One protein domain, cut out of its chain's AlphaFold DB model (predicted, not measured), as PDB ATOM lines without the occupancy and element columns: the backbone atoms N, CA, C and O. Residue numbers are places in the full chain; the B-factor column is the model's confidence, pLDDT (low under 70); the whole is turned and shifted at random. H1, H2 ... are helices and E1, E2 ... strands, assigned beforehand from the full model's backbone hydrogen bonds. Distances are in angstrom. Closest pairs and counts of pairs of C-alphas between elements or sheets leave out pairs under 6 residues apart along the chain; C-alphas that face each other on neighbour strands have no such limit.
ATOM      1  N   ALA A  52     287.483 186.039 106.303       88.88
ATOM      2  CA  ALA A  52     286.563 186.491 107.350       88.88
ATOM      3  C   ALA A  52     287.097 186.305 108.785       88.88
ATOM      4  O   ALA A  52     286.339 186.037 109.721       88.88
ATOM      5  N   LYS A  53     288.415 186.447 108.985       86.12
ATOM      6  CA  LYS A  53     289.041 186.430 110.314       86.12
ATOM      7  C   LYS A  53     289.323 187.848 110.788       86.12
ATOM      8  O   LYS A  53     289.819 188.685 110.046       86.12
ATOM      9  N   ILE A  54     289.052 188.092 112.064       85.75
ATOM     10  CA  ILE A  54     289.286 189.386 112.726       85.75
ATOM     11  C   ILE A  54     290.503 189.362 113.664       85.75
ATOM     12  O   ILE A  54     290.908 190.394 114.184       85.75
ATOM     13  N   ALA A  55     291.088 188.182 113.893       84.81
ATOM     14  CA  ALA A  55     292.255 187.981 114.745       84.81
ATOM     15  C   ALA A  55     293.067 186.765 114.279       84.81
ATOM     16  O   ALA A  55     292.534 185.847 113.649       84.81
ATOM     17  N   GLY A  56     294.356 186.752 114.617       83.31
ATOM     18  CA  GLY A  56     295.234 185.609 114.392       83.31
ATOM     19  C   GLY A  56     294.967 184.454 115.357       83.31
ATOM     20  O   GLY A  56     294.166 184.548 116.293       83.31
ATOM     21  N   THR A  57     295.682 183.346 115.160       84.25
ATOM     22  CA  THR A  57     295.597 182.179 116.049       84.25
ATOM     23  C   THR A  57     295.897 182.569 117.498       84.25
ATOM     24  O   THR A  57     296.887 183.248 117.784       84.25
ATOM     25  N   GLY A  58     295.011 182.160 118.412       79.56
ATOM     26  CA  GLY A  58     295.097 182.517 119.832       79.56
ATOM     27  C   GLY A  58     294.716 183.968 120.153       79.56
ATOM     28  O   GLY A  58     295.141 184.473 121.183       79.56
ATOM     29  N   GLY A  59     293.961 184.655 119.284       76.50
ATOM     30  CA  GLY A  59     293.542 186.044 119.519       76.50
ATOM     31  C   GLY A  59     294.659 187.065 119.302       76.50
ATOM     32  O   GLY A  59     294.588 188.180 119.806       76.50
ATOM     33  N   ARG A  60     295.711 186.684 118.570       78.12
ATOM     34  CA  ARG A  60     296.852 187.557 118.301       78.12
ATOM     35  C   ARG A  60     296.441 188.715 117.399       78.12
ATOM     36  O   ARG A  60     295.794 188.499 116.372       78.12
ATOM     37  N   GLN A  61     296.890 189.912 117.747       76.44
ATOM     38  CA  GLN A  61     296.724 191.092 116.915       76.44
ATOM     39  C   GLN A  61     297.416 190.892 115.558       76.44
ATOM     40  O   GLN A  61     298.570 190.464 115.488       76.44
ATOM     41  N   LEU A  62     296.701 191.206 114.478       80.56
ATOM     42  CA  LEU A  62     297.224 191.221 113.116       80.56
ATOM     43  C   LEU A  62     297.061 192.620 112.532       80.56
ATOM     44  O   LEU A  62     296.057 193.293 112.767       80.56
ATOM     45  N   ILE A  63     298.037 193.046 111.733       80.81
ATOM     46  CA  ILE A  63     297.912 194.271 110.947       80.81
ATOM     47  C   ILE A  63     297.055 193.934 109.725       80.81
ATOM     48  O   ILE A  63     297.557 193.437 108.723       80.81
ATOM     49  N   LEU A  64     295.743 194.151 109.847       79.88
ATOM     50  CA  LEU A  64     294.775 193.946 108.760       79.88
ATOM     51  C   LEU A  64     294.571 195.209 107.909       79.88
ATOM     52  O   LEU A  64     294.177 195.123 106.751       79.88
ATOM     53  N   SER A  65     294.820 196.386 108.483       84.31
ATOM     54  CA  SER A  65     294.528 197.681 107.865       84.31
ATOM     55  C   SER A  65     295.796 198.380 107.378       84.31
ATOM     56  O   SER A  65     296.794 198.427 108.096       84.31
ATOM     57  N   GLY A  66     295.723 198.972 106.182       85.25
ATOM     58  CA  GLY A  66     296.750 199.867 105.643       85.25
ATOM     59  C   GLY A  66     296.652 201.298 106.185       85.25
ATOM     60  O   GLY A  66     295.762 201.632 106.974       85.25
ATOM     61  N   GLU A  67     297.555 202.168 105.733       86.38
ATOM     62  CA  GLU A  67     297.666 203.547 106.220       86.38
ATOM     63  C   GLU A  67     296.402 204.375 105.926       86.38
ATOM     64  O   GLU A  67     295.909 205.096 106.792       86.38
ATOM     65  N   GLU A  68     295.814 204.225 104.741       84.44
ATOM     66  CA  GLU A  68     294.578 204.902 104.340       84.44
ATOM     67  C   GLU A  68     293.401 204.500 105.236       84.44
ATOM     68  O   GLU A  68     292.624 205.351 105.671       84.44
ATOM     69  N   SER A  69     293.303 203.211 105.575       84.69
ATOM     70  CA  SER A  69     292.279 202.689 106.490       84.69
ATOM     71  C   SER A  69     292.471 203.213 107.916       84.69
ATOM     72  O   SER A  69     291.499 203.528 108.610       84.69
ATOM     73  N   MET A  70     293.723 203.370 108.357       85.56
ATOM     74  CA  MET A  70     294.015 204.004 109.641       85.56
ATOM     75  C   MET A  70     293.627 205.485 109.634       85.56
ATOM     76  O   MET A  70     292.928 205.923 110.546       85.56
ATOM     77  N   ARG A  71     293.986 206.253 108.598       86.38
ATOM     78  CA  ARG A  71     293.568 207.663 108.468       86.38
ATOM     79  C   ARG A  71     292.045 207.799 108.472       86.38
ATOM     80  O   ARG A  71     291.513 208.651 109.179       86.38
ATOM     81  N   MET A  72     291.345 206.914 107.763       84.81
ATOM     82  CA  MET A  72     289.882 206.852 107.765       84.81
ATOM     83  C   MET A  72     289.313 206.648 109.171       84.81
ATOM     84  O   MET A  72     288.444 207.394 109.613       84.81
ATOM     85  N   THR A  73     289.844 205.670 109.907       88.38
ATOM     86  CA  THR A  73     289.442 205.412 111.296       88.38
ATOM     87  C   THR A  73     289.639 206.647 112.163       88.38
ATOM     88  O   THR A  73     288.786 206.982 112.978       88.38
ATOM     89  N   HIS A  74     290.746 207.358 111.975       87.94
ATOM     90  CA  HIS A  74     291.033 208.576 112.716       87.94
ATOM     91  C   HIS A  74     290.068 209.723 112.391       87.94
ATOM     92  O   HIS A  74     289.685 210.427 113.320       87.94
ATOM     93  N   TRP A  75     289.613 209.865 111.143       86.44
ATOM     94  CA  TRP A  75     288.522 210.783 110.796       86.44
ATOM     95  C   TRP A  75     287.196 210.373 111.440       86.44
ATOM     96  O   TRP A  75     286.531 211.207 112.035       86.44
ATOM     97  N   MET A  76     286.827 209.087 111.421       84.88
ATOM     98  CA  MET A  76     285.607 208.633 112.110       84.88
ATOM     99  C   MET A  76     285.637 208.974 113.603       84.88
ATOM    100  O   MET A  76     284.629 209.395 114.165       84.88
ATOM    101  N   ARG A  77     286.801 208.858 114.250       88.31
ATOM    102  CA  ARG A  77     286.966 209.205 115.669       88.31
ATOM    103  C   ARG A  77     286.695 210.677 115.976       88.31
ATOM    104  O   ARG A  77     286.205 210.956 117.060       88.31
ATOM    105  N   THR A  78     286.983 211.605 115.058       85.06
ATOM    106  CA  THR A  78     286.680 213.033 115.278       85.06
ATOM    107  C   THR A  78     285.190 213.337 115.201       85.06
ATOM    108  O   THR A  78     284.773 214.398 115.640       85.06
ATOM    109  N   MET A  79     284.402 212.431 114.618       84.88
ATOM    110  CA  MET A  79     282.966 212.608 114.385       84.88
ATOM    111  C   MET A  79     282.091 212.026 115.494       84.88
ATOM    112  O   MET A  79     280.886 212.223 115.473       84.88
ATOM    113  N   HIS A  80     282.686 211.293 116.435       84.50
ATOM    114  CA  HIS A  80     281.972 210.647 117.529       84.50
ATOM    115  C   HIS A  80     282.400 211.244 118.870       84.50
ATOM    116  O   HIS A  80     283.565 211.596 119.064       84.50
ATOM    117  N   ASP A  81     281.469 211.271 119.823       84.31
ATOM    118  CA  ASP A  81     281.735 211.715 121.196       84.31
ATOM    119  C   ASP A  81     282.505 210.675 122.017       84.31
ATOM    120  O   ASP A  81     283.225 211.010 122.962       84.31
ATOM    121  N   GLY A  82     282.386 209.396 121.650       89.19
ATOM    122  CA  GLY A  82     283.000 208.287 122.367       89.19
ATOM    123  C   GLY A  82     283.392 207.115 121.474       89.19
ATOM    124  O   GLY A  82     282.846 206.919 120.390       89.19
ATOM    125  N   ILE A  83     284.348 206.320 121.954       90.62
ATOM    126  CA  ILE A  83     284.725 205.033 121.361       90.62
ATOM    127  C   ILE A  83     284.541 203.951 122.412       90.62
ATOM    128  O   ILE A  83     285.176 203.990 123.464       90.62
ATOM    129  N   LEU A  84     283.732 202.952 122.081       92.69
ATOM    130  CA  LEU A  84     283.489 201.792 122.921       92.69
ATOM    131  C   LEU A  84     284.401 200.629 122.515       92.69
ATOM    132  O   LEU A  84     284.427 200.248 121.346       92.69
ATOM    133  N   ILE A  85     285.106 200.031 123.474       93.19
ATOM    134  CA  ILE A  85     285.818 198.760 123.282       93.19
ATOM    135  C   ILE A  85     285.537 197.784 124.425       93.19
ATOM    136  O   ILE A  85     285.204 198.176 125.543       93.19
ATOM    137  N   GLY A  86     285.711 196.491 124.155       91.19
ATOM    138  CA  GLY A  86     285.685 195.464 125.192       91.19
ATOM    139  C   GLY A  86     287.017 195.353 125.936       91.19
ATOM    140  O   GLY A  86     288.086 195.623 125.384       91.19
ATOM    141  N   ILE A  87     286.966 194.863 127.174       92.12
ATOM    142  CA  ILE A  87     288.149 194.621 128.009       92.12
ATOM    143  C   ILE A  87     289.205 193.714 127.348       92.12
ATOM    144  O   ILE A  87     290.399 193.961 127.482       92.12
ATOM    145  N   ASN A  88     288.808 192.704 126.566       90.38
ATOM    146  CA  ASN A  88     289.777 191.824 125.894       90.38
ATOM    147  C   ASN A  88     290.613 192.582 124.848       90.38
ATOM    148  O   ASN A  88     291.808 192.331 124.729       90.38
ATOM    149  N   THR A  89     290.016 193.550 124.147       89.50
ATOM    150  CA  THR A  89     290.733 194.448 123.228       89.50
ATOM    151  C   THR A  89     291.661 195.385 123.997       89.50
ATOM    152  O   THR A  89     292.799 195.597 123.592       89.50
ATOM    153  N   ALA A  90     291.211 195.918 125.139       90.31
ATOM    154  CA  ALA A  90     292.042 196.785 125.972       90.31
ATOM    155  C   ALA A  90     293.303 196.063 126.483       90.31
ATOM    156  O   ALA A  90     294.389 196.640 126.452       90.31
ATOM    157  N   LEU A  91     293.171 194.800 126.901       89.38
ATOM    158  CA  LEU A  91     294.286 193.980 127.383       89.38
ATOM    159  C   LEU A  91     295.184 193.472 126.247       89.38
ATOM    160  O   LEU A  91     296.403 193.481 126.394       89.38
ATOM    161  N   GLY A  92     294.592 193.034 125.132       87.81
ATOM    162  CA  GLY A  92     295.326 192.466 123.999       87.81
ATOM    163  C   GLY A  92     296.098 193.507 123.191       87.81
ATOM    164  O   GLY A  92     297.267 193.295 122.881       87.81
ATOM    165  N   ASP A  93     295.469 194.650 122.901       86.12
ATOM    166  CA  ASP A  93     296.023 195.648 121.979       86.12
ATOM    167  C   ASP A  93     296.626 196.866 122.696       86.12
ATOM    168  O   ASP A  93     297.385 197.628 122.091       86.12
ATOM    169  N   ASN A  94     296.270 197.095 123.969       88.75
ATOM    170  CA  ASN A  94     296.640 198.283 124.752       88.75
ATOM    171  C   ASN A  94     296.578 199.590 123.918       88.75
ATOM    172  O   ASN A  94     297.605 200.268 123.732       88.75
ATOM    173  N   PRO A  95     295.405 199.925 123.336       89.12
ATOM    174  CA  PRO A  95     295.276 201.037 122.406       89.12
ATOM    175  C   PRO A  95     295.319 202.389 123.131       89.12
ATOM    176  O   PRO A  95     295.194 202.480 124.345       89.12
ATOM    177  N   GLN A  96     295.483 203.467 122.363       87.19
ATOM    178  CA  GLN A  96     295.391 204.843 122.879       87.19
ATOM    179  C   GLN A  96     294.047 205.518 122.569       87.19
ATOM    180  O   GLN A  96     293.721 206.514 123.197       87.19
ATOM    181  N   LEU A  97     293.295 205.001 121.585       87.38
ATOM    182  CA  LEU A  97     291.977 205.504 121.158       87.38
ATOM    183  C   LEU A  97     291.901 207.022 120.875       87.38
ATOM    184  O   LEU A  97     290.829 207.610 120.899       87.38
ATOM    185  N   ASN A  98     293.028 207.647 120.528       85.44
ATOM    186  CA  ASN A  98     293.128 209.074 120.218       85.44
ATOM    187  C   ASN A  98     293.133 209.357 118.704       85.44
ATOM    188  O   ASN A  98     293.091 208.445 117.867       85.44
ATOM    189  N   VAL A  99     293.198 210.644 118.354       84.56
ATOM    190  CA  VAL A  99     293.248 211.139 116.972       84.56
ATOM    191  C   VAL A  99     294.649 211.695 116.680       84.56
ATOM    192  O   VAL A  99     294.904 212.871 116.894       84.56
ATOM    193  N   ARG A 100     295.576 210.839 116.226       84.25
ATOM    194  CA  ARG A 100     296.996 211.195 115.987       84.25
ATOM    195  C   ARG A 100     297.493 211.044 114.545       84.25
ATOM    196  O   ARG A 100     298.618 211.422 114.251       84.25
ATOM    197  N   HIS A 101     296.694 210.442 113.665       81.62
ATOM    198  CA  HIS A 101     297.064 210.183 112.266       81.62
ATOM    199  C   HIS A 101     296.352 211.130 111.287       81.62
ATOM    200  O   HIS A 101     296.178 210.786 110.121       81.62
ATOM    201  N   LEU A 102     295.927 212.308 111.759       82.62
ATOM    202  CA  LEU A 102     295.334 213.357 110.928       82.62
ATOM    203  C   LEU A 102     296.320 214.519 110.747       82.62
ATOM    204  O   LEU A 102     297.082 214.805 111.675       82.62
ATOM    205  N   PRO A 103     296.321 215.191 109.579       77.50
ATOM    206  CA  PRO A 103     297.128 216.390 109.370       77.50
ATOM    207  C   PRO A 103     296.666 217.496 110.316       77.50
ATOM    208  O   PRO A 103     295.483 217.562 110.631       77.50
ATOM    209  N   PHE A 104     297.556 218.387 110.748       70.94
ATOM    210  CA  PHE A 104     297.137 219.531 111.560       70.94
ATOM    211  C   PHE A 104     296.059 220.349 110.828       70.94
ATOM    212  O   PHE A 104     296.189 220.566 109.614       70.94
ATOM    213  N   PRO A 105     294.997 220.786 111.529       66.81
ATOM    214  CA  PRO A 105     293.982 221.631 110.922       66.81
ATOM    215  C   PRO A 105     294.657 222.912 110.418       66.81
ATOM    216  O   PRO A 105     295.299 223.640 111.167       66.81
ATOM    217  N   THR A 106     294.584 223.131 109.107       56.50
ATOM    218  CA  THR A 106     295.358 224.155 108.378       56.50
ATOM    219  C   THR A 106     294.585 225.458 108.179       56.50
ATOM    220  O   THR A 106     295.015 226.315 107.413       56.50
ATOM    221  N   GLN A 107     293.442 225.632 108.845       51.34
ATOM    222  CA  GLN A 107     292.569 226.784 108.637       51.34
ATOM    223  C   GLN A 107     292.309 227.537 109.938       51.34
ATOM    224  O   GLN A 107     292.335 226.955 111.018       51.34
ATOM    225  N   ASN A 108     292.060 228.840 109.791       46.78
ATOM    226  CA  ASN A 108     291.821 229.859 110.817       46.78
ATOM    227  C   ASN A 108     290.508 229.633 111.597       46.78
ATOM    228  O   ASN A 108     289.726 230.555 111.814       46.78
ATOM    229  N   THR A 109     290.235 228.395 111.982       53.06
ATOM    230  CA  THR A 109     289.177 228.025 112.905       53.06
ATOM    231  C   THR A 109     289.715 228.202 114.317       53.06
ATOM    232  O   THR A 109     290.841 227.808 114.609       53.06
ATOM    233  N   HIS A 110     288.908 228.757 115.218       55.25
ATOM    234  CA  HIS A 110     289.247 228.971 116.632       55.25
ATOM    235  C   HIS A 110     289.709 227.694 117.380       55.25
ATOM    236  O   HIS A 110     290.205 227.769 118.503       55.25
ATOM    237  N   PHE A 111     289.565 226.522 116.753       53.91
ATOM    238  CA  PHE A 111     289.966 225.214 117.245       53.91
ATOM    239  C   PHE A 111     291.267 224.756 116.573       53.91
ATOM    240  O   PHE A 111     291.283 224.341 115.419       53.91
ATOM    241  N   GLN A 112     292.370 224.810 117.323       62.25
ATOM    242  CA  GLN A 112     293.696 224.335 116.888       62.25
ATOM    243  C   GLN A 112     293.859 222.804 116.974       62.25
ATOM    244  O   GLN A 112     294.908 222.271 116.619       62.25
ATOM    245  N   HIS A 113     292.841 222.089 117.460       71.06
ATOM    246  CA  HIS A 113     292.904 220.659 117.756       71.06
ATOM    247  C   HIS A 113     291.630 219.951 117.294       71.06
ATOM    248  O   HIS A 113     290.540 220.521 117.343       71.06
ATOM    249  N   TYR A 114     291.771 218.694 116.870       78.62
ATOM    250  CA  TYR A 114     290.629 217.835 116.574       78.62
ATOM    251  C   TYR A 114     289.882 217.445 117.847       78.62
ATOM    252  O   TYR A 114     290.479 217.295 118.914       78.62
ATOM    253  N   HIS A 115     288.580 217.198 117.704       80.62
ATOM    254  CA  HIS A 115     287.799 216.555 118.749       80.62
ATOM    255  C   HIS A 115     288.377 215.165 119.069       80.62
ATOM    256  O   HIS A 115     288.656 214.366 118.167       80.62
ATOM    257  N   HIS A 116     288.569 214.885 120.359       83.56
ATOM    258  CA  HIS A 116     289.043 213.597 120.848       83.56
ATOM    259  C   HIS A 116     287.892 212.853 121.530       83.56
ATOM    260  O   HIS A 116     287.363 213.357 122.521       83.56
ATOM    261  N   PRO A 117     287.522 211.659 121.043       86.31
ATOM    262  CA  PRO A 117     286.424 210.905 121.623       86.31
ATOM    263  C   PRO A 117     286.807 210.330 122.984       86.31
ATOM    264  O   PRO A 117     287.948 209.914 123.206       86.31
ATOM    265  N   ARG A 118     285.824 210.231 123.878       88.31
ATOM    266  CA  ARG A 118     285.988 209.608 125.192       88.31
ATOM    267  C   ARG A 118     286.100 208.083 125.063       88.31
ATOM    268  O   ARG A 118     285.198 207.456 124.501       88.31
ATOM    269  N   PRO A 119     287.163 207.449 125.586       90.00
ATOM    270  CA  PRO A 119     287.229 205.995 125.677       90.00
ATOM    271  C   PRO A 119     286.175 205.454 126.650       90.00
ATOM    272  O   PRO A 119     286.111 205.887 127.798       90.00
ATOM    273  N   ILE A 120     285.390 204.475 126.213       90.75
ATOM    274  CA  ILE A 120     284.427 203.741 127.037       90.75
ATOM    275  C   ILE A 120     284.827 202.267 126.986       90.75
ATOM    276  O   ILE A 120     284.970 201.685 125.910       90.75
ATOM    277  N   ILE A 121     285.055 201.663 128.150       91.50
ATOM    278  CA  ILE A 121     285.585 200.301 128.256       91.50
ATOM    279  C   ILE A 121     284.539 199.438 128.945       91.50
ATOM    280  O   ILE A 121     284.150 199.706 130.078       91.50
ATOM    281  N   LEU A 122     284.096 198.387 128.259       93.00
ATOM    282  CA  LEU A 122     283.208 197.392 128.847       93.00
ATOM    283  C   LEU A 122     284.032 196.352 129.601       93.00
ATOM    284  O   LEU A 122     284.687 195.504 128.987       93.00
ATOM    285  N   ASP A 123     283.980 196.423 130.929       92.44
ATOM    286  CA  ASP A 123     284.719 195.547 131.830       92.44
ATOM    287  C   ASP A 123     283.872 195.149 133.044       92.44
ATOM    288  O   ASP A 123     283.874 195.806 134.080       92.44
ATOM    289  N   SER A 124     283.140 194.040 132.922       93.00
ATOM    290  CA  SER A 124     282.268 193.534 133.991       93.00
ATOM    291  C   SER A 124     283.018 192.996 135.213       93.00
ATOM    292  O   SER A 124     282.397 192.709 136.233       93.00
ATOM    293  N   GLN A 125     284.334 192.795 135.103       93.12
ATOM    294  CA  GLN A 125     285.170 192.147 136.119       93.12
ATOM    295  C   GLN A 125     286.309 193.056 136.604       93.12
ATOM    296  O   GLN A 125     287.151 192.600 137.372       93.12
ATOM    297  N   LEU A 126     286.343 194.315 136.154       90.75
ATOM    298  CA  LEU A 126     287.352 195.311 136.513       90.75
ATOM    299  C   LEU A 126     288.803 194.805 136.331       90.75
ATOM    300  O   LEU A 126     289.659 194.964 137.198       90.75
ATOM    301  N   ARG A 127     289.076 194.155 135.196       90.19
ATOM    302  CA  ARG A 127     290.385 193.593 134.820       90.19
ATOM    303  C   ARG A 127     291.337 194.609 134.185       90.19
ATOM    304  O   ARG A 127     292.493 194.262 133.942       90.19
ATOM    305  N   LEU A 128     290.878 195.818 133.853       88.19
ATOM    306  CA  LEU A 128     291.715 196.843 133.229       88.19
ATOM    307  C   LEU A 128     292.924 197.178 134.114       88.19
ATOM    308  O   LEU A 128     292.788 197.529 135.285       88.19
ATOM    309  N   LEU A 129     294.123 197.102 133.538       86.44
ATOM    310  CA  LEU A 129     295.354 197.349 134.279       86.44
ATOM    311  C   LEU A 129     295.591 198.860 134.457       86.44
ATOM    312  O   LEU A 129     295.493 199.603 133.478       86.44
ATOM    313  N   PRO A 130     296.020 199.327 135.648       83.56
ATOM    314  CA  PRO A 130     296.375 200.733 135.886       83.56
ATOM    315  C   PRO A 130     297.477 201.271 134.961       83.56
ATOM    316  O   PRO A 130     297.599 202.473 134.751       83.56
ATOM    317  N   THR A 131     298.285 200.376 134.395       84.56
ATOM    318  CA  THR A 131     299.388 200.687 133.477       84.56
ATOM    319  C   THR A 131     298.955 200.797 132.008       84.56
ATOM    320  O   THR A 131     299.789 201.064 131.141       84.56
ATOM    321  N   CYS A 132     297.671 200.593 131.692       82.69
ATOM    322  CA  CYS A 132     297.153 200.707 130.329       82.69
ATOM    323  C   CYS A 132     297.270 202.142 129.789       82.69
ATOM    324  O   CYS A 132     296.978 203.123 130.475       82.69
ATOM    325  N   LYS A 133     297.604 202.271 128.499       84.31
ATOM    326  CA  LYS A 133     297.759 203.570 127.814       84.31
ATOM    327  C   LYS A 133     296.471 204.397 127.805       84.31
ATOM    328  O   LYS A 133     296.536 205.621 127.748       84.31
ATOM    329  N   LEU A 134     295.320 203.732 127.887       83.25
ATOM    330  CA  LEU A 134     294.003 204.362 127.990       83.25
ATOM    331  C   LEU A 134     293.877 205.248 129.235       83.25
ATOM    332  O   LEU A 134     293.278 206.317 129.167       83.25
ATOM    333  N   LEU A 135     294.494 204.847 130.350       76.50
ATOM    334  CA  LEU A 135     294.435 205.598 131.604       76.50
ATOM    335  C   LEU A 135     295.404 206.782 131.607       76.50
ATOM    336  O   LEU A 135     295.064 207.839 132.136       76.50
ATOM    337  N   ALA A 136     296.549 206.654 130.929       67.50
ATOM    338  CA  ALA A 136     297.537 207.725 130.792       67.50
ATOM    339  C   ALA A 136     297.004 208.956 130.029       67.50
ATOM    340  O   ALA A 136     297.463 210.070 130.263       67.50
ATOM    341  N   ILE A 137     296.028 208.764 129.137       56.91
ATOM    342  CA  ILE A 137     295.391 209.843 128.361       56.91
ATOM    343  C   ILE A 137     294.208 210.459 129.133       56.91
ATOM    344  O   ILE A 137     293.912 211.641 128.975       56.91
ATOM    345  N   SER A 138     293.562 209.685 130.014       49.69
ATOM    346  CA  SER A 138     292.347 210.093 130.736       49.69
ATOM    347  C   SER A 138     292.566 211.080 131.890       49.69
ATOM    348  O   SER A 138     291.603 211.677 132.361       49.69
ATOM    349  N   VAL A 139     293.812 211.323 132.322       43.12
ATOM    350  CA  VAL A 139     294.105 212.255 133.435       43.12
ATOM    351  C   VAL A 139     293.719 213.708 133.090       43.12
ATOM    352  O   VAL A 139     293.605 214.544 133.979       43.12
ATOM    353  N   ALA A 140     293.434 214.007 131.816       37.00
ATOM    354  CA  ALA A 140     292.918 215.302 131.372       37.00
ATOM    355  C   ALA A 140     291.387 215.356 131.155       37.00
ATOM    356  O   ALA A 140     290.864 216.433 130.878       37.00
ATOM    357  N   GLN A 141     290.643 214.247 131.266       37.44
ATOM    358  CA  GLN A 141     289.188 214.242 131.058       37.44
ATOM    359  C   GLN A 141     288.491 213.324 132.068       37.44
ATOM    360  O   GLN A 141     288.477 212.103 131.948       37.44
ATOM    361  N   HIS A 142     287.881 213.949 133.073       32.06
ATOM    362  CA  HIS A 142     287.026 213.316 134.069       32.06
ATOM    363  C   HIS A 142     285.867 212.568 133.382       32.06
ATOM    364  O   HIS A 142     284.919 213.211 132.933       32.06
ATOM    365  N   ALA A 143     285.957 211.238 133.270       33.97
ATOM    366  CA  ALA A 143     284.852 210.271 133.363       33.97
ATOM    367  C   ALA A 143     285.281 208.911 132.781       33.97
ATOM    368  O   ALA A 143     285.115 208.653 131.590       33.97
ATOM    369  N   CYS A 144     285.763 208.005 133.635       32.66
ATOM    370  CA  CYS A 144     285.543 206.584 133.381       32.66
ATOM    371  C   CYS A 144     284.044 206.349 133.616       32.66
ATOM    372  O   CYS A 144     283.592 206.376 134.759       32.66
ATOM    373  N   VAL A 145     283.249 206.247 132.548       35.41
ATOM    374  CA  VAL A 145     281.826 205.905 132.671       35.41
ATOM    375  C   VAL A 145     281.745 204.391 132.843       35.41
ATOM    376  O   VAL A 145     281.823 203.640 131.873       35.41
ATOM    377  N   GLU A 146     281.637 203.945 134.092       34.03
ATOM    378  CA  GLU A 146     281.340 202.555 134.428       34.03
ATOM    379  C   GLU A 146     279.890 202.261 134.020       34.03
ATOM    380  O   GLU A 146     278.935 202.641 134.700       34.03
ATOM    381  N   LEU A 147     279.708 201.617 132.865       30.69
ATOM    382  CA  LEU A 147     278.393 201.162 132.424       30.69
ATOM    383  C   LEU A 147     278.059 199.871 133.182       30.69
ATOM    384  O   LEU A 147     278.393 198.766 132.754       30.69
ATOM    385  N   ARG A 148     277.417 200.014 134.346       24.58
ATOM    386  CA  ARG A 148     276.799 198.892 135.061       24.58
ATOM    387  C   ARG A 148     275.656 198.353 134.201       24.58
ATOM    388  O   ARG A 148     274.562 198.908 134.189       24.58
ATOM    389  N   ILE A 149     275.912 197.272 133.470       25.97
ATOM    390  CA  ILE A 149     274.846 196.458 132.889       25.97
ATOM    391  C   ILE A 149     274.223 195.697 134.064       25.97
ATOM    392  O   ILE A 149     274.706 194.634 134.450       25.97
ATOM    393  N   CYS A 150     273.210 196.289 134.694       20.45
ATOM    394  CA  CYS A 150     272.325 195.555 135.589       20.45
ATOM    395  C   CYS A 150     271.529 194.570 134.723       20.45
ATOM    396  O   CYS A 150     270.739 194.998 133.881       20.45
ATOM    397  N   THR A 151     271.809 193.276 134.880       32.38
ATOM    398  CA  THR A 151     270.953 192.177 134.404       32.38
ATOM    399  C   THR A 151     269.672 192.100 135.208       32.38
ATOM    400  O   THR A 151     269.773 192.306 136.440       32.38
TER     401      THR A 151
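AT A GLANCE: This is residues 52 to 151 of the 151 residues of the protein "2,5-diamino-6-(5-phospho-D-ribosylamino)pyrimidin-4(3H)-one reductase" of Hericium alpestre (UniProt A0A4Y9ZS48). Mostly loop, this domain has a small wall of two parallel strands, E1 beside E2, with short helices H2 and H3 near E2 over one face and H1 set off beyond E1. Residues 106 to 111 stick out. The printed part has 100 residues, 35 in named elements ordered H1, E1, H2, E2, H3; the class is mixed. It is only just loose, close to compact: radius of gyration of the C-alphas 15.4 A, spans 47 by 34 by 27 A.

IN THESE COORDINATES: After unnamed residues 52 to 66, find C-alpha 67 at (297.666, 203.547, 106.220); H1 runs to 78, 17.1 A. Next come E1, 82 to 86, 13.4 A; H2, 87 to 93; E2, 118 to 122, 13.1 A; and H3, 133 to 138, ending at (292.347, 210.093, 130.736).

HOW THE PARTS SIT: E1 and E2 are parallel at 24 degrees; find N 83 and O 118 within hydrogen-bond range, 2.9 A. E1, H2, E2 form a strand-helix-strand unit, parallel strands joined through a helix, its crossover right-handed. The closest C-alphas of H2 and E2, Ile 87 and Leu 122, are 5.7 A apart; those of E2 and H3, Pro 119 and Leu 134, 7.3 A. H1 is apart from H2, E2 and H3. In H1, H2 and H3 every O i to N i+4 pair is within hydrogen-bond range.

THE WHOLE: The farthest C-alphas, Asn 108 and Thr 151, are 49.1 A apart. The printed part has no cut; the H2 to E2 link is long, 24 residues. See pLDDT under 70 at residues 105 to 112 and 136 to 151.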